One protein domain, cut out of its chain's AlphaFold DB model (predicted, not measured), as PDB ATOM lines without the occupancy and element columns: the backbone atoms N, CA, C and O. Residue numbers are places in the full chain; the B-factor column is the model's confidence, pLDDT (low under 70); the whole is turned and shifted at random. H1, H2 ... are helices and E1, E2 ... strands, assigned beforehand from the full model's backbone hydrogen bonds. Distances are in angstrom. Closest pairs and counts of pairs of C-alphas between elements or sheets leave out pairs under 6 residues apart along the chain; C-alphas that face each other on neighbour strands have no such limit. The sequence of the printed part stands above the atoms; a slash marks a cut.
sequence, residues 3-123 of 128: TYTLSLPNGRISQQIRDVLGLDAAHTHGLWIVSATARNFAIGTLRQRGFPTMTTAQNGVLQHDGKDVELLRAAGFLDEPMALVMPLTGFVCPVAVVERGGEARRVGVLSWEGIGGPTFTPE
ATOM      1  N   THR A   3     147.133 130.387 118.816       94.00
ATOM      2  CA  THR A   3     147.173 128.954 118.549       94.00
ATOM      3  C   THR A   3     145.971 128.566 117.695       94.00
ATOM      4  O   THR A   3     144.860 129.064 117.883       94.00
ATOM      5  N   TYR A   4     146.205 127.696 116.723       92.56
ATOM      6  CA  TYR A   4     145.190 127.158 115.832       92.56
ATOM      7  C   TYR A   4     145.208 125.643 115.895       92.56
ATOM      8  O   TYR A   4     146.274 125.053 116.053       92.56
ATOM      9  N   THR A   5     144.047 125.023 115.726       90.31
ATOM     10  CA  THR A   5     143.932 123.577 115.630       90.31
ATOM     11  C   THR A   5     143.337 123.123 114.310       90.31
ATOM     12  O   THR A   5     142.475 123.804 113.754       90.31
ATOM     13  N   LEU A   6     143.781 121.966 113.826       86.25
ATOM     14  CA  LEU A   6     143.108 121.186 112.798       86.25
ATOM     15  C   LEU A   6     142.660 119.855 113.413       86.25
ATOM     16  O   LEU A   6     143.480 118.990 113.723       86.25
ATOM     17  N   SER A   7     141.348 119.709 113.592       72.62
ATOM     18  CA  SER A   7     140.715 118.508 114.142       72.62
ATOM     19  C   SER A   7     140.037 117.667 113.053       72.62
ATOM     20  O   SER A   7     140.121 117.955 111.855       72.62
ATOM     21  N   LEU A   8     139.350 116.598 113.464       71.19
ATOM     22  CA  LEU A   8     138.573 115.738 112.569       71.19
ATOM     23  C   LEU A   8     137.593 116.514 111.670       71.19
ATOM     24  O   LEU A   8     137.058 117.542 112.090       71.19
ATOM     25  N   PRO A   9     137.326 116.000 110.453       73.38
ATOM     26  CA  PRO A   9     137.943 114.812 109.837       73.38
ATOM     27  C   PRO A   9     139.336 115.093 109.248       73.38
ATOM     28  O   PRO A   9     139.979 114.206 108.691       73.38
ATOM     29  N   ASN A  10     139.812 116.330 109.364       77.75
ATOM     30  CA  ASN A  10     140.951 116.816 108.605       77.75
ATOM     31  C   ASN A  10     142.293 116.579 109.287       77.75
ATOM     32  O   ASN A  10     143.293 116.846 108.649       77.75
ATOM     33  N   GLY A  11     142.346 116.071 110.522       81.12
ATOM     34  CA  GLY A  11     143.580 115.835 111.285       81.12
ATOM     35  C   GLY A  11     144.249 114.471 111.056       81.12
ATOM     36  O   GLY A  11     144.709 113.852 112.010       81.12
ATOM     37  N   ARG A  12     144.272 113.936 109.829       86.94
ATOM     38  CA  ARG A  12     144.915 112.634 109.552       86.94
ATOM     39  C   ARG A  12     146.407 112.630 109.900       86.94
ATOM     40  O   ARG A  12     147.100 113.613 109.657       86.94
ATOM     41  N   ILE A  13     146.903 111.503 110.404       87.75
ATOM     42  CA  ILE A  13     148.327 111.307 110.718       87.75
ATOM     43  C   ILE A  13     148.932 110.181 109.873       87.75
ATOM     44  O   ILE A  13     148.274 109.180 109.566       87.75
ATOM     45  N   SER A  14     150.185 110.364 109.453       88.44
ATOM     46  CA  SER A  14     150.935 109.368 108.681       88.44
ATOM     47  C   SER A  14     151.314 108.160 109.547       88.44
ATOM     48  O   SER A  14     151.197 108.201 110.772       88.44
ATOM     49  N   GLN A  15     151.783 107.080 108.912       90.56
ATOM     50  CA  GLN A  15     152.336 105.936 109.646       90.56
ATOM     51  C   GLN A  15     153.540 106.352 110.496       90.56
ATOM     52  O   GLN A  15     153.569 106.046 111.676       90.56
ATOM     53  N   GLN A  16     154.449 107.154 109.938       90.81
ATOM     54  CA  GLN A  16     155.612 107.674 110.659       90.81
ATOM     55  C   GLN A  16     155.223 108.418 111.947       90.81
ATOM     56  O   GLN A  16     155.830 108.201 112.989       90.81
ATOM     57  N   ILE A  17     154.198 109.279 111.897       92.19
ATOM     58  CA  ILE A  17     153.729 110.004 113.087       92.19
ATOM     59  C   ILE A  17     153.132 109.036 114.116       92.19
ATOM     60  O   ILE A  17     153.379 109.201 115.308       92.19
ATOM     61  N   ARG A  18     152.377 108.017 113.679       92.88
ATOM     62  CA  ARG A  18     151.882 106.966 114.585       92.88
ATOM     63  C   ARG A  18     153.027 106.237 115.275       92.88
ATOM     64  O   ARG A  18     152.976 106.089 116.489       92.88
ATOM     65  N   ASP A  19     154.047 105.834 114.520       93.88
ATOM     66  CA  ASP A  19     155.193 105.092 115.046       93.88
ATOM     67  C   ASP A  19     155.938 105.920 116.105       93.88
ATOM     68  O   ASP A  19     156.205 105.429 117.199       93.88
ATOM     69  N   VAL A  20     156.178 107.209 115.829       94.62
ATOM     70  CA  VAL A  20     156.798 108.159 116.775       94.62
ATOM     71  C   VAL A  20     155.970 108.319 118.051       94.62
ATOM     72  O   VAL A  20     156.513 108.390 119.152       94.62
ATOM     73  N   LEU A  21     154.647 108.367 117.922       93.19
ATOM     74  CA  LEU A  21     153.734 108.475 119.059       93.19
ATOM     75  C   LEU A  21     153.503 107.131 119.779       93.19
ATOM     76  O   LEU A  21     152.878 107.124 120.839       93.19
ATOM     77  N   GLY A  22     153.998 106.009 119.242       94.00
ATOM     78  CA  GLY A  22     153.755 104.664 119.771       94.00
ATOM     79  C   GLY A  22     152.303 104.195 119.614       94.00
ATOM     80  O   GLY A  22     151.793 103.480 120.474       94.00
ATOM     81  N   LEU A  23     151.618 104.636 118.559       92.62
ATOM     82  CA  LEU A  23     150.204 104.355 118.309       92.62
ATOM     83  C   LEU A  23     150.012 103.160 117.377       92.62
ATOM     84  O   LEU A  23     150.789 102.940 116.448       92.62
ATOM     85  N   ASP A  24     148.915 102.430 117.573       90.62
ATOM     86  CA  ASP A  24     148.518 101.366 116.653       90.62
ATOM     87  C   ASP A  24     148.014 101.907 115.296       90.62
ATOM     88  O   ASP A  24     147.715 103.092 115.118       90.62
ATOM     89  N   ALA A  25     147.869 101.006 114.319       87.31
ATOM     90  CA  ALA A  25     147.420 101.348 112.969       87.31
ATOM     91  C   ALA A  25     145.965 101.859 112.886       87.31
ATOM     92  O   ALA A  25     145.608 102.495 111.891       87.31
ATOM     93  N   ALA A  26     145.123 101.612 113.897       88.50
ATOM     94  CA  ALA A  26     143.747 102.105 113.929       88.50
ATOM     95  C   ALA A  26     143.682 103.611 114.246       88.50
ATOM     96  O   ALA A  26     142.732 104.291 113.838       88.50
ATOM     97  N   HIS A  27     144.714 104.169 114.889       90.19
ATOM     98  CA  HIS A  27     144.827 105.596 115.205       90.19
ATOM     99  C   HIS A  27     145.202 106.430 113.974       90.19
ATOM    100  O   HIS A  27     146.325 106.882 113.768       90.19
ATOM    101  N   THR A  28     144.222 106.656 113.110       87.94
ATOM    102  CA  THR A  28     144.425 107.343 111.826       87.94
ATOM    103  C   THR A  28     144.366 108.871 111.908       87.94
ATOM    104  O   THR A  28     144.672 109.542 110.920       87.94
ATOM    105  N   HIS A  29     144.010 109.435 113.067       89.56
ATOM    106  CA  HIS A  29     143.807 110.872 113.250       89.56
ATOM    107  C   HIS A  29     144.416 111.392 114.557       89.56
ATOM    108  O   HIS A  29     144.526 110.669 115.545       89.56
ATOM    109  N   GLY A  30     144.744 112.680 114.551       88.88
ATOM    110  CA  GLY A  30     145.206 113.451 115.692       88.88
ATOM    111  C   GLY A  30     144.685 114.889 115.652       88.88
ATOM    112  O   GLY A  30     144.126 115.343 114.651       88.88
ATOM    113  N   LEU A  31     144.859 115.596 116.762       90.50
ATOM    114  CA  LEU A  31     144.678 117.033 116.869       90.50
ATOM    115  C   LEU A  31     146.005 117.708 116.517       90.50
ATOM    116  O   LEU A  31     147.028 117.416 117.135       90.50
ATOM    117  N   TRP A  32     145.989 118.590 115.522       91.88
ATOM    118  CA  TRP A  32     147.176 119.333 115.102       91.88
ATOM    119  C   TRP A  32     147.129 120.746 115.650       91.88
ATOM    120  O   TRP A  32     146.269 121.508 115.236       91.88
ATOM    121  N   ILE A  33     148.055 121.109 116.526       93.38
ATOM    122  CA  ILE A  33     148.118 122.407 117.197       93.38
ATOM    123  C   ILE A  33     149.257 123.225 116.592       93.38
ATOM    124  O   ILE A  33     150.375 122.737 116.477       93.38
ATOM    125  N   VAL A  34     148.994 124.472 116.206       92.88
ATOM    126  CA  VAL A  34     149.972 125.339 115.539       92.88
ATOM    127  C   VAL A  34     149.978 126.734 116.134       92.88
ATOM    128  O   VAL A  34     148.943 127.397 116.166       92.88
ATOM    129  N   SER A  35     151.156 127.219 116.519       93.69
ATOM    130  CA  SER A  35     151.355 128.626 116.874       93.69
ATOM    131  C   SER A  35     151.548 129.453 115.598       93.69
ATOM    132  O   SER A  35     152.405 129.155 114.770       93.69
ATOM    133  N   ALA A  36     150.746 130.498 115.390       93.00
ATOM    134  CA  ALA A  36     150.875 131.393 114.240       93.00
ATOM    135  C   ALA A  36     150.361 132.807 114.544       93.00
ATOM    136  O   ALA A  36     149.553 133.031 115.444       93.00
ATOM    137  N   THR A  37     150.801 133.796 113.769       92.31
ATOM    138  CA  THR A  37     150.308 135.180 113.887       92.31
ATOM    139  C   THR A  37     148.891 135.347 113.337       92.31
ATOM    140  O   THR A  37     148.131 136.165 113.848       92.31
ATOM    141  N   ALA A  38     148.510 134.555 112.334       91.00
ATOM    142  CA  ALA A  38     147.160 134.518 111.782       91.00
ATOM    143  C   ALA A  38     146.835 133.139 111.181       91.00
ATOM    144  O   ALA A  38     147.722 132.326 110.906       91.00
ATOM    145  N   ARG A  39     145.544 132.885 110.941       89.12
ATOM    146  CA  ARG A  39     145.021 131.597 110.449       89.12
ATOM    147  C   ARG A  39     145.653 131.150 109.127       89.12
ATOM    148  O   ARG A  39     145.934 129.972 108.940       89.12
ATOM    149  N   ASN A  40     145.891 132.079 108.204       87.81
ATOM    150  CA  ASN A  40     146.561 131.798 106.929       87.81
ATOM    151  C   ASN A  40     148.019 131.347 107.122       87.81
ATOM    152  O   ASN A  40     148.469 130.452 106.407       87.81
ATOM    153  N   PHE A  41     148.733 131.909 108.102       90.56
ATOM    154  CA  PHE A  41     150.072 131.448 108.461       90.56
ATOM    155  C   PHE A  41     150.035 130.050 109.077       90.56
ATOM    156  O   PHE A  41     150.845 129.222 108.681       90.56
ATOM    157  N   ALA A  42     149.057 129.740 109.936       90.06
ATOM    158  CA  ALA A  42     148.889 128.382 110.465       90.06
ATOM    159  C   ALA A  42     148.711 127.343 109.343       90.06
ATOM    160  O   ALA A  42     149.365 126.303 109.347       90.06
ATOM    161  N   ILE A  43     147.897 127.659 108.328       87.06
ATOM    162  CA  ILE A  43     147.728 126.811 107.135       87.06
ATOM    163  C   ILE A  43     149.058 126.628 106.389       87.06
ATOM    164  O   ILE A  43     149.390 125.516 105.977       87.06
ATOM    165  N   GLY A  44     149.828 127.706 106.211       87.19
ATOM    166  CA  GLY A  44     151.159 127.644 105.603       87.19
ATOM    167  C   GLY A  44     152.112 126.730 106.379       87.19
ATOM    168  O   GLY A  44     152.760 125.872 105.780       87.19
ATOM    169  N   THR A  45     152.133 126.859 107.704       89.94
ATOM    170  CA  THR A  45     152.937 126.043 108.623       89.94
ATOM    171  C   THR A  45     152.577 124.558 108.530       89.94
ATOM    172  O   THR A  45     153.479 123.733 108.397       89.94
ATOM    173  N   LEU A  46     151.282 124.211 108.522       88.56
ATOM    174  CA  LEU A  46     150.813 122.826 108.365       88.56
ATOM    175  C   LEU A  46     151.261 122.219 107.028       88.56
ATOM    176  O   LEU A  46     151.775 121.103 106.989       88.56
ATOM    177  N   ARG A  47     151.136 122.972 105.926       85.62
ATOM    178  CA  ARG A  47     151.569 122.513 104.593       85.62
ATOM    179  C   ARG A  47     153.068 122.237 104.527       85.62
ATOM    180  O   ARG A  47     153.481 121.234 103.955       85.62
ATOM    181  N   GLN A  48     153.887 123.111 105.111       87.12
ATOM    182  CA  GLN A  48     155.345 122.949 105.119       87.12
ATOM    183  C   GLN A  48     155.812 121.730 105.926       87.12
ATOM    184  O   GLN A  48     156.906 121.220 105.689       87.12
ATOM    185  N   ARG A  49     154.992 121.260 106.866       87.38
ATOM    186  CA  ARG A  49     155.279 120.137 107.769       87.38
ATOM    187  C   ARG A  49     154.699 118.816 107.273       87.38
ATOM    188  O   ARG A  49     154.424 117.914 108.050       87.38
ATOM    189  N   GLY A  50     154.494 118.710 105.962       73.50
ATOM    190  CA  GLY A  50     154.120 117.452 105.324       73.50
ATOM    191  C   GLY A  50     152.705 116.988 105.649       73.50
ATOM    192  O   GLY A  50     152.431 115.801 105.505       73.50
ATOM    193  N   PHE A  51     151.805 117.892 106.061       73.50
ATOM    194  CA  PHE A  51     150.412 117.532 106.290       73.50
ATOM    195  C   PHE A  51     149.789 116.992 104.984       73.50
ATOM    196  O   PHE A  51     149.569 117.767 104.045       73.50
ATOM    197  N   PRO A  52     149.513 115.678 104.880       55.94
ATOM    198  CA  PRO A  52     149.476 114.997 103.585       55.94
ATOM    199  C   PRO A  52     148.212 115.266 102.757       55.94
ATOM    200  O   PRO A  52     148.137 114.836 101.609       55.94
ATOM    201  N   THR A  53     147.196 115.949 103.300       57.19
ATOM    202  CA  THR A  53     145.867 116.001 102.663       57.19
ATOM    203  C   THR A  53     145.113 117.322 102.814       57.19
ATOM    204  O   THR A  53     143.889 117.326 102.685       57.19
ATOM    205  N   MET A  54     145.773 118.458 103.073       60.56
ATOM    206  CA  MET A  54     145.058 119.743 103.032       60.56
ATOM    207  C   MET A  54     144.691 120.089 101.582       60.56
ATOM    208  O   MET A  54     145.449 120.755 100.873       60.56
ATOM    209  N   THR A  55     143.494 119.684 101.150       52.81
ATOM    210  CA  THR A  55     142.829 120.363 100.039       52.81
ATOM    211  C   THR A  55     142.676 121.829 100.447       52.81
ATOM    212  O   THR A  55     142.547 122.168 101.623       52.81
ATOM    213  N   THR A  56     142.783 122.746  99.497       53.72
ATOM    214  CA  THR A  56     142.816 124.202  99.717       53.72
ATOM    215  C   THR A  56     141.613 124.775 100.481       53.72
ATOM    216  O   THR A  56     141.637 125.955 100.835       53.72
ATOM    217  N   ALA A  57     140.594 123.965 100.776       53.25
ATOM    218  CA  ALA A  57     139.467 124.331 101.611       53.25
ATOM    219  C   ALA A  57     139.918 124.563 103.063       53.25
ATOM    220  O   ALA A  57     140.280 123.649 103.794       53.25
ATOM    221  N   GLN A  58     139.840 125.821 103.488       59.59
ATOM    222  CA  GLN A  58     140.174 126.342 104.821       59.59
ATOM    223  C   GLN A  58     139.353 125.720 105.975       59.59
ATOM    224  O   GLN A  58     139.550 126.080 107.140       59.59
ATOM    225  N   ASN A  59     138.409 124.828 105.669       59.16
ATOM    226  CA  ASN A  59     137.471 124.245 106.616       59.16
ATOM    227  C   ASN A  59     138.228 123.369 107.625       59.16
ATOM    228  O   ASN A  59     138.928 122.435 107.246       59.16
ATOM    229  N   GLY A  60     138.101 123.681 108.913       72.38
ATOM    230  CA  GLY A  60     138.662 122.877 110.004       72.38
ATOM    231  C   GLY A  60     139.877 123.469 110.718       72.38
ATOM    232  O   GLY A  60     140.212 122.957 111.776       72.38
ATOM    233  N   VAL A  61     140.494 124.550 110.212       86.00
ATOM    234  CA  VAL A  61     141.470 125.316 111.014       86.00
ATOM    235  C   VAL A  61     140.724 126.321 111.880       86.00
ATOM    236  O   VAL A  61     140.225 127.323 111.359       86.00
ATOM    237  N   LEU A  62     140.658 126.052 113.176       87.94
ATOM    238  CA  LEU A  62     139.968 126.868 114.172       87.94
ATOM    239  C   LEU A  62     140.989 127.504 115.109       87.94
ATOM    240  O   LEU A  62     142.070 126.957 115.303       87.94
ATOM    241  N   GLN A  63     140.671 128.667 115.671       90.81
ATOM    242  CA  GLN A  63     141.446 129.160 116.806       90.81
ATOM    243  C   GLN A  63     141.248 128.178 117.963       90.81
ATOM    244  O   GLN A  63     140.124 127.741 118.200       90.81
ATOM    245  N   HIS A  64     142.342 127.792 118.611       88.62
ATOM    246  CA  HIS A  64     142.338 126.821 119.699       88.62
ATOM    247  C   HIS A  64     142.971 127.449 120.922       88.62
ATOM    248  O   HIS A  64     144.091 127.960 120.868       88.62
ATOM    249  N   ASP A  65     142.236 127.404 122.010       87.62
ATOM    250  CA  ASP A  65     142.677 127.734 123.345       87.62
ATOM    251  C   ASP A  65     142.335 126.567 124.276       87.62
ATOM    252  O   ASP A  65     141.526 125.694 123.962       87.62
ATOM    253  N   GLY A  66     143.031 126.495 125.405       90.06
ATOM    254  CA  GLY A  66     142.867 125.387 126.331       90.06
ATOM    255  C   GLY A  66     144.071 125.205 127.236       90.06
ATOM    256  O   GLY A  66     145.173 125.682 126.958       90.06
ATOM    257  N   LYS A  67     143.855 124.485 128.338       90.38
ATOM    258  CA  LYS A  67     144.915 124.179 129.305       90.38
ATOM    259  C   LYS A  67     146.030 123.329 128.690       90.38
ATOM    260  O   LYS A  67     147.185 123.491 129.052       90.38
ATOM    261  N   ASP A  68     145.705 122.453 127.745       90.12
ATOM    262  CA  ASP A  68     146.673 121.714 126.924       90.12
ATOM    263  C   ASP A  68     147.610 122.663 126.163       90.12
ATOM    264  O   ASP A  68     148.828 122.510 126.221       90.12
ATOM    265  N   VAL A  69     147.057 123.692 125.516       93.06
ATOM    266  CA  VAL A  69     147.832 124.724 124.809       93.06
ATOM    267  C   VAL A  69     148.696 125.530 125.776       93.06
ATOM    268  O   VAL A  69     149.854 125.812 125.471       93.06
ATOM    269  N   GLU A  70     148.155 125.906 126.936       93.31
ATOM    270  CA  GLU A  70     148.895 126.636 127.972       93.31
ATOM    271  C   GLU A  70     150.088 125.827 128.492       93.31
ATOM    272  O   GLU A  70     151.190 126.365 128.588       93.31
ATOM    273  N   LEU A  71     149.896 124.532 128.759       93.31
ATOM    274  CA  LEU A  71     150.951 123.625 129.215       93.31
ATOM    275  C   LEU A  71     152.038 123.433 128.157       93.31
ATOM    276  O   LEU A  71     153.222 123.557 128.462       93.31
ATOM    277  N   LEU A  72     151.648 123.176 126.906       93.19
ATOM    278  CA  LEU A  72     152.593 123.006 125.800       93.19
ATOM    279  C   LEU A  72     153.392 124.287 125.532       93.19
ATOM    280  O   LEU A  72     154.582 124.220 125.227       93.19
ATOM    281  N   ARG A  73     152.765 125.457 125.691       92.81
ATOM    282  CA  ARG A  73     153.456 126.747 125.606       92.81
ATOM    283  C   ARG A  73     154.414 126.955 126.772       92.81
ATOM    284  O   ARG A  73     155.554 127.321 126.537       92.81
ATOM    285  N   ALA A  74     153.988 126.691 128.007       92.12
ATOM    286  CA  ALA A  74     154.852 126.808 129.183       92.12
ATOM    287  C   ALA A  74     156.072 125.870 129.114       92.12
ATOM    288  O   ALA A  74     157.129 126.197 129.645       92.12
ATOM    289  N   ALA A  75     155.936 124.733 128.427       90.81
ATOM    290  CA  ALA A  75     157.021 123.799 128.143       90.81
ATOM    291  C   ALA A  75     157.915 124.200 126.945       90.81
ATOM    292  O   ALA A  75     158.830 123.456 126.605       90.81
ATOM    293  N   GLY A  76     157.670 125.346 126.296       91.19
ATOM    294  CA  GLY A  76     158.481 125.863 125.183       91.19
ATOM    295  C   GLY A  76     158.145 125.288 123.800       91.19
ATOM    296  O   GLY A  76     158.819 125.596 122.821       91.19
ATOM    297  N   PHE A  77     157.085 124.484 123.673       90.69
ATOM    298  CA  PHE A  77     156.706 123.832 122.412       90.69
ATOM    299  C   PHE A  77     155.722 124.646 121.558       90.69
ATOM    300  O   PHE A  77     155.154 124.124 120.606       90.69
ATOM    301  N   LEU A  78     155.445 125.911 121.886       89.88
ATOM    302  CA  LEU A  78     154.535 126.760 121.094       89.88
ATOM    303  C   LEU A  78     155.013 128.216 120.950       89.88
ATOM    304  O   LEU A  78     154.234 129.075 120.521       89.88
ATOM    305  N   ASP A  79     156.272 128.499 121.288       85.12
ATOM    306  CA  ASP A  79     156.836 129.857 121.251       85.12
ATOM    307  C   ASP A  79     157.166 130.340 119.830       85.12
ATOM    308  O   ASP A  79     157.153 131.541 119.561       85.12
ATOM    309  N   GLU A  80     157.373 129.417 118.892       84.81
ATOM    310  CA  GLU A  80     157.593 129.702 117.474       84.81
ATOM    311  C   GLU A  80     156.608 128.928 116.575       84.81
ATOM    312  O   GLU A  80     155.888 128.047 117.060       84.81
ATOM    313  N   PRO A  81     156.519 129.245 115.263       87.69
ATOM    314  CA  PRO A  81     155.622 128.546 114.352       87.69
ATOM    315  C   PRO A  81     155.994 127.071 114.158       87.69
ATOM    316  O   PRO A  81     156.704 126.704 113.218       87.69
ATOM    317  N   MET A  82     155.449 126.213 115.017       89.56
ATOM    318  CA  MET A  82     155.564 124.760 114.941       89.56
ATOM    319  C   MET A  82     154.203 124.077 114.925       89.56
ATOM    320  O   MET A  82     153.205 124.679 115.319       89.56
ATOM    321  N   ALA A  83     154.168 122.839 114.427       92.19
ATOM    322  CA  ALA A  83     152.993 121.989 114.520       92.19
ATOM    323  C   ALA A  83     153.251 120.885 115.541       92.19
ATOM    324  O   ALA A  83     154.227 120.149 115.429       92.19
ATOM    325  N   LEU A  84     152.354 120.776 116.508       93.69
ATOM    326  CA  LEU A  84     152.275 119.665 117.435       93.69
ATOM    327  C   LEU A  84     151.142 118.753 117.004       93.69
ATOM    328  O   LEU A  84     150.085 119.226 116.596       93.69
ATOM    329  N   VAL A  85     151.348 117.453 117.117       93.00
ATOM    330  CA  VAL A  85     150.330 116.448 116.851       93.00
ATOM    331  C   VAL A  85     150.158 115.571 118.077       93.00
ATOM    332  O   VAL A  85     151.129 115.098 118.665       93.00
ATOM    333  N   MET A  86     148.908 115.357 118.455       92.38
ATOM    334  CA  MET A  86     148.520 114.452 119.530       92.38
ATOM    335  C   MET A  86     147.372 113.558 119.060       92.38
ATOM    336  O   MET A  86     146.547 114.020 118.269       92.38
ATOM    337  N   PRO A  87     147.279 112.291 119.487       88.88
ATOM    338  CA  PRO A  87     146.153 111.450 119.119       88.88
ATOM    339  C   PRO A  87     144.864 111.978 119.744       88.88
ATOM    340  O   PRO A  87     144.860 112.575 120.817       88.88
ATOM    341  N   LEU A  88     143.746 111.719 119.071       84.56
ATOM    342  CA  LEU A  88     142.407 112.026 119.578       84.56
ATOM    343  C   LEU A  88     141.859 110.880 120.438       84.56
ATOM    344  O   LEU A  88     140.715 110.465 120.251       84.56
ATOM    345  N   THR A  89     142.676 110.307 121.322       73.38
ATOM    346  CA  THR A  89     142.288 109.124 122.096       73.38
ATOM    347  C   THR A  89     142.740 109.187 123.548       73.38
ATOM    348  O   THR A  89     143.853 109.594 123.859       73.38
ATOM    349  N   GLY A  90     141.855 108.716 124.431       73.75
ATOM    350  CA  GLY A  90     142.149 108.467 125.839       73.75
ATOM    351  C   GLY A  90     142.327 109.712 126.710       73.75
ATOM    352  O   GLY A  90     142.147 110.848 126.283       73.75
ATOM    353  N   PHE A  91     142.664 109.451 127.973       84.00
ATOM    354  CA  PHE A  91     143.097 110.463 128.943       84.00
ATOM    355  C   PHE A  91     144.606 110.707 128.881       84.00
ATOM    356  O   PHE A  91     145.095 111.580 129.579       84.00
ATOM    357  N   VAL A  92     145.340 109.929 128.085       89.38
ATOM    358  CA  VAL A  92     146.799 109.971 127.979       89.38
ATOM    359  C   VAL A  92     147.146 110.088 126.501       89.38
ATOM    360  O   VAL A  92     147.042 109.123 125.748       89.38
ATOM    361  N   CYS A  93     147.545 111.284 126.092       92.19
ATOM    362  CA  CYS A  93     147.795 111.648 124.708       92.19
ATOM    363  C   CYS A  93     149.295 111.907 124.513       92.19
ATOM    364  O   CYS A  93     149.781 112.958 124.939       92.19
ATOM    365  N   PRO A  94     150.063 111.005 123.871       95.06
ATOM    366  CA  PRO A  94     151.421 111.328 123.448       95.06
ATOM    367  C   PRO A  94     151.420 112.543 122.513       95.06
ATOM    368  O   PRO A  94     150.498 112.734 121.724       95.06
ATOM    369  N   VAL A  95     152.455 113.368 122.596       95.31
ATOM    370  CA  VAL A  95     152.590 114.583 121.787       95.31
ATOM    371  C   VAL A  95     153.883 114.504 120.997       95.31
ATOM    372  O   VAL A  95     154.929 114.143 121.540       95.31
ATOM    373  N   ALA A  96     153.826 114.866 119.721       95.00
ATOM    374  CA  ALA A  96     154.995 115.006 118.868       95.00
ATOM    375  C   ALA A  96     155.048 116.399 118.250       95.00
ATOM    376  O   ALA A  96     154.020 116.962 117.882       95.00
ATOM    377  N   VAL A  97     156.259 116.928 118.103       94.44
ATOM    378  CA  VAL A  97     156.548 118.054 117.213       94.44
ATOM    379  C   VAL A  97     156.740 117.503 115.813       94.44
ATOM    380  O   VAL A  97     157.397 116.480 115.628       94.44
ATOM    381  N   VAL A  98     156.173 118.192 114.830       92.75
ATOM    382  CA  VAL A  98     156.409 117.928 113.415       92.75
ATOM    383  C   VAL A  98     157.231 119.074 112.847       92.75
ATOM    384  O   VAL A  98     156.836 120.239 112.922       92.75
ATOM    385  N   GLU A  99     158.375 118.740 112.274       90.50
ATOM    386  CA  GLU A  99     159.305 119.663 111.647       90.50
ATOM    387  C   GLU A  99     158.988 119.873 110.167       90.50
ATOM    388  O   GLU A  99     158.164 119.189 109.542       90.50
ATOM    389  N   ARG A 100     159.637 120.878 109.573       88.00
ATOM    390  CA  ARG A 100     159.523 121.131 108.135       88.00
ATOM    391  C   ARG A 100     159.967 119.888 107.357       88.00
ATOM    392  O   ARG A 100     161.033 119.348 107.606       88.00
ATOM    393  N   GLY A 101     159.160 119.466 106.385       84.06
ATOM    394  CA  GLY A 101     159.386 118.221 105.643       84.06
ATOM    395  C   GLY A 101     158.639 117.005 106.202       84.06
ATOM    396  O   GLY A 101     158.594 115.985 105.523       84.06
ATOM    397  N   GLY A 102     157.981 117.124 107.362       86.62
ATOM    398  CA  GLY A 102     157.107 116.080 107.912       86.62
ATOM    399  C   GLY A 102     157.791 115.082 108.841       86.62
ATOM    400  O   GLY A 102     157.151 114.125 109.272       86.62
ATOM    401  N   GLU A 103     159.060 115.309 109.178       90.25
ATOM    402  CA  GLU A 103     159.729 114.569 110.243       90.25
ATOM    403  C   GLU A 103     159.060 114.875 111.585       90.25
ATOM    404  O   GLU A 103     158.777 116.032 111.891       90.25
ATOM    405  N   ALA A 104     158.778 113.842 112.374       92.06
ATOM    406  CA  ALA A 104     158.135 113.982 113.670       92.06
ATOM    407  C   ALA A 104     159.036 113.445 114.778       92.06
ATOM    408  O   ALA A 104     159.681 112.411 114.616       92.06
ATOM    409  N   ARG A 105     159.026 114.124 115.923       94.62
ATOM    410  CA  ARG A 105     159.733 113.714 117.135       94.62
ATOM    411  C   ARG A 105     158.786 113.815 118.315       94.62
ATOM    412  O   ARG A 105     158.149 114.850 118.512       94.62
ATOM    413  N   ARG A 106     158.691 112.748 119.102       95.19
ATOM    414  CA  ARG A 106     157.909 112.753 120.334       95.19
ATOM    415  C   ARG A 106     158.564 113.707 121.340       95.19
ATOM    416  O   ARG A 106     159.785 113.862 121.375       95.19
ATOM    417  N   VAL A 107     157.729 114.462 122.044       95.56
ATOM    418  CA  VAL A 107     158.171 115.491 122.998       95.56
ATOM    419  C   VAL A 107     157.588 115.308 124.384       95.56
ATOM    420  O   VAL A 107     157.991 116.007 125.309       95.56
ATOM    421  N   GLY A 108     156.644 114.385 124.547       95.25
ATOM    422  CA  GLY A 108     156.064 114.088 125.844       95.25
ATOM    423  C   GLY A 108     154.684 113.467 125.754       95.25
ATOM    424  O   GLY A 108     154.305 112.854 124.751       95.25
ATOM    425  N   VAL A 109     153.942 113.620 126.845       95.06
ATOM    426  CA  VAL A 109     152.595 113.089 127.036       95.06
ATOM    427  C   VAL A 109     151.746 114.118 127.777       95.06
ATOM    428  O   VAL A 109     152.155 114.640 128.813       95.06
ATOM    429  N   LEU A 110     150.558 114.401 127.244       93.31
ATOM    430  CA  LEU A 110     149.495 115.116 127.941       93.31
ATOM    431  C   LEU A 110     148.575 114.111 128.638       93.31
ATOM    432  O   LEU A 110     148.040 113.223 127.980       93.31
ATOM    433  N   SER A 111     148.358 114.273 129.939       92.12
ATOM    434  CA  SER A 111     147.514 113.390 130.747       92.12
ATOM    435  C   SER A 111     146.398 114.166 131.443       92.12
ATOM    436  O   SER A 111     146.668 115.156 132.116       92.12
ATOM    437  N   TRP A 112     145.154 113.701 131.342       86.75
ATOM    438  CA  TRP A 112     143.972 114.229 132.028       86.75
ATOM    439  C   TRP A 112     143.578 113.294 133.168       86.75
ATOM    440  O   TRP A 112     142.619 112.530 133.063       86.75
ATOM    441  N   GLU A 113     144.327 113.344 134.266       76.94
ATOM    442  CA  GLU A 113     144.040 112.533 135.448       76.94
ATOM    443  C   GLU A 113     143.416 113.381 136.570       76.94
ATOM    444  O   GLU A 113     144.030 114.292 137.124       76.94
ATOM    445  N   GLY A 114     142.172 113.056 136.938       65.12
ATOM    446  CA  GLY A 114     141.534 113.530 138.169       65.12
ATOM    447  C   GLY A 114     141.123 115.011 138.215       65.12
ATOM    448  O   GLY A 114     140.884 115.668 137.205       65.12
ATOM    449  N   ILE A 115     140.981 115.528 139.444       63.41
ATOM    450  CA  ILE A 115     140.405 116.854 139.765       63.41
ATOM    451  C   ILE A 115     141.384 118.009 139.426       63.41
ATOM    452  O   ILE A 115     140.986 119.171 139.377       63.41
ATOM    453  N   GLY A 116     142.660 117.706 139.154       68.44
ATOM    454  CA  GLY A 116     143.732 118.692 138.944       68.44
ATOM    455  C   GLY A 116     143.812 119.318 137.544       68.44
ATOM    456  O   GLY A 116     144.481 120.336 137.374       68.44
ATOM    457  N   GLY A 117     143.100 118.771 136.553       81.62
ATOM    458  CA  GLY A 117     143.214 119.189 135.148       81.62
ATOM    459  C   GLY A 117     144.351 118.479 134.399       81.62
ATOM    460  O   GLY A 117     144.958 117.559 134.946       81.62
ATOM    461  N   PRO A 118     144.617 118.853 133.131       88.88
ATOM    462  CA  PRO A 118     145.667 118.210 132.362       88.88
ATOM    463  C   PRO A 118     147.048 118.492 132.954       88.88
ATOM    464  O   PRO A 118     147.297 119.555 133.519       88.88
ATOM    465  N   THR A 119     147.955 117.548 132.763       92.31
ATOM    466  CA  THR A 119     149.381 117.670 133.049       92.31
ATOM    467  C   THR A 119     150.160 117.346 131.787       92.31
ATOM    468  O   THR A 119     149.712 116.552 130.962       92.31
ATOM    469  N   PHE A 120     151.319 117.972 131.619       93.25
ATOM    470  CA  PHE A 120     152.240 117.648 130.541       93.25
ATOM    471  C   PHE A 120     153.528 117.095 131.138       93.25
ATOM    472  O   PHE A 120     154.174 117.764 131.942       93.25
ATOM    473  N   THR A 121     153.883 115.875 130.744       93.75
ATOM    474  CA  THR A 121     155.158 115.249 131.096       93.75
ATOM    475  C   THR A 121     156.044 115.283 129.855       93.75
ATOM    476  O   THR A 121     155.735 114.562 128.899       93.75
ATOM    477  N   PRO A 122     157.091 116.129 129.811       92.44
ATOM    478  CA  PRO A 122     158.022 116.129 128.693       92.44
ATOM    479  C   PRO A 122     158.729 114.778 128.618       92.44
ATOM    480  O   PRO A 122     158.990 114.140 129.637       92.44
ATOM    481  N   GLU A 123     159.041 114.342 127.406       89.44
ATOM    482  CA  GLU A 123     159.969 113.235 127.227       89.44
ATOM    483  C   GLU A 123     161.318 113.699 127.773       89.44
ATOM    484  O   GLU A 123     161.797 114.771 127.388       89.44
TER     485      GLU A 123
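What this domain is: This is residues 3 to 123 of the 128 residues of an uncharacterized protein of Verrucosispora sp. NA02020 (UniProt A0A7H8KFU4). One strongly twisted sheet of seven strands curls round helix H3, and helices H1 and H2 cover separate parts of its other face. The 121 printed residues hold seven named strands and three named helices, in the order E1 H1 E2 H2 E3 H3 E4 E5 E6 E7. Across the antiparallel sheet the order is E3 E1 E2 E4 E5 E6 E7. The class is mixed, helices and strands; the whole is compact, with a radius of gyration of the C-alphas of 13.2 A and spans of 40 by 32 by 22 A.

How they stand to each other: Start at E1, residues 3 to 6, an inner strand. On one side of it find E2, residues 30 to 36, where N 4 and O 34 are 2.8 A apart; on the other side find the edge strand E3, residues 61 to 63, where N 62 and O 5 are 2.9 A apart. H2, residues 39 to 48, makes with E2 and E3 a split strand-helix-strand unit, two strands running the same way with E1 between them, and its crossover is right-handed. H2 is on the sheet at a height of 8.4 A; the C-alphas of Ala 36 and Ala 42 are its closest to E2, 5.2 A. Beyond E2 follows a meander, each strand the antiparallel neighbour of the one before: E4, residues 83 to 87, E5, residues 92 to 98, E6, residues 104 to 112, and E7, residues 118 to 122. Look for N 33 and O 84 at 2.8 A, N 96 and O 85 at 2.9 A, N 93 and O 110 at 2.8 A, and N 111 and O 119 at 2.8 A. H1, residues 15 to 21, is on the sheet over E5 at a height of 8.0 A, slantwise to the strands. H3, residues 67 to 74, is on the opposite face from H1, and its closest C-alphas to E7 are those of Leu 71 and Phe 120, 6.3 A. The three helices are apart from one another, and in each of them every O i to N i+4 pair is within hydrogen-bond range.

Where its parts are: Find C-alpha 3 at (147.173, 128.954, 118.549), where E1 begins. E2 is 18.9 A long, H2 14.5 A and E5 19.2 A. E6 runs 23.2 A from C-alpha 104 at (158.135, 113.982, 113.670) and bends by 56 degrees at residue 107. E7 ends at C-alpha 122, (158.022, 116.129, 128.693).

The domain as a whole: The two C-alphas farthest apart, those of Thr 56 and Ile 115, are 40.8 A from each other. The printed part has no cut. The link from H2 to E3, residues 49 to 60, is long. The model's pLDDT is under 70 at residues 52 to 59 and 114 to 116.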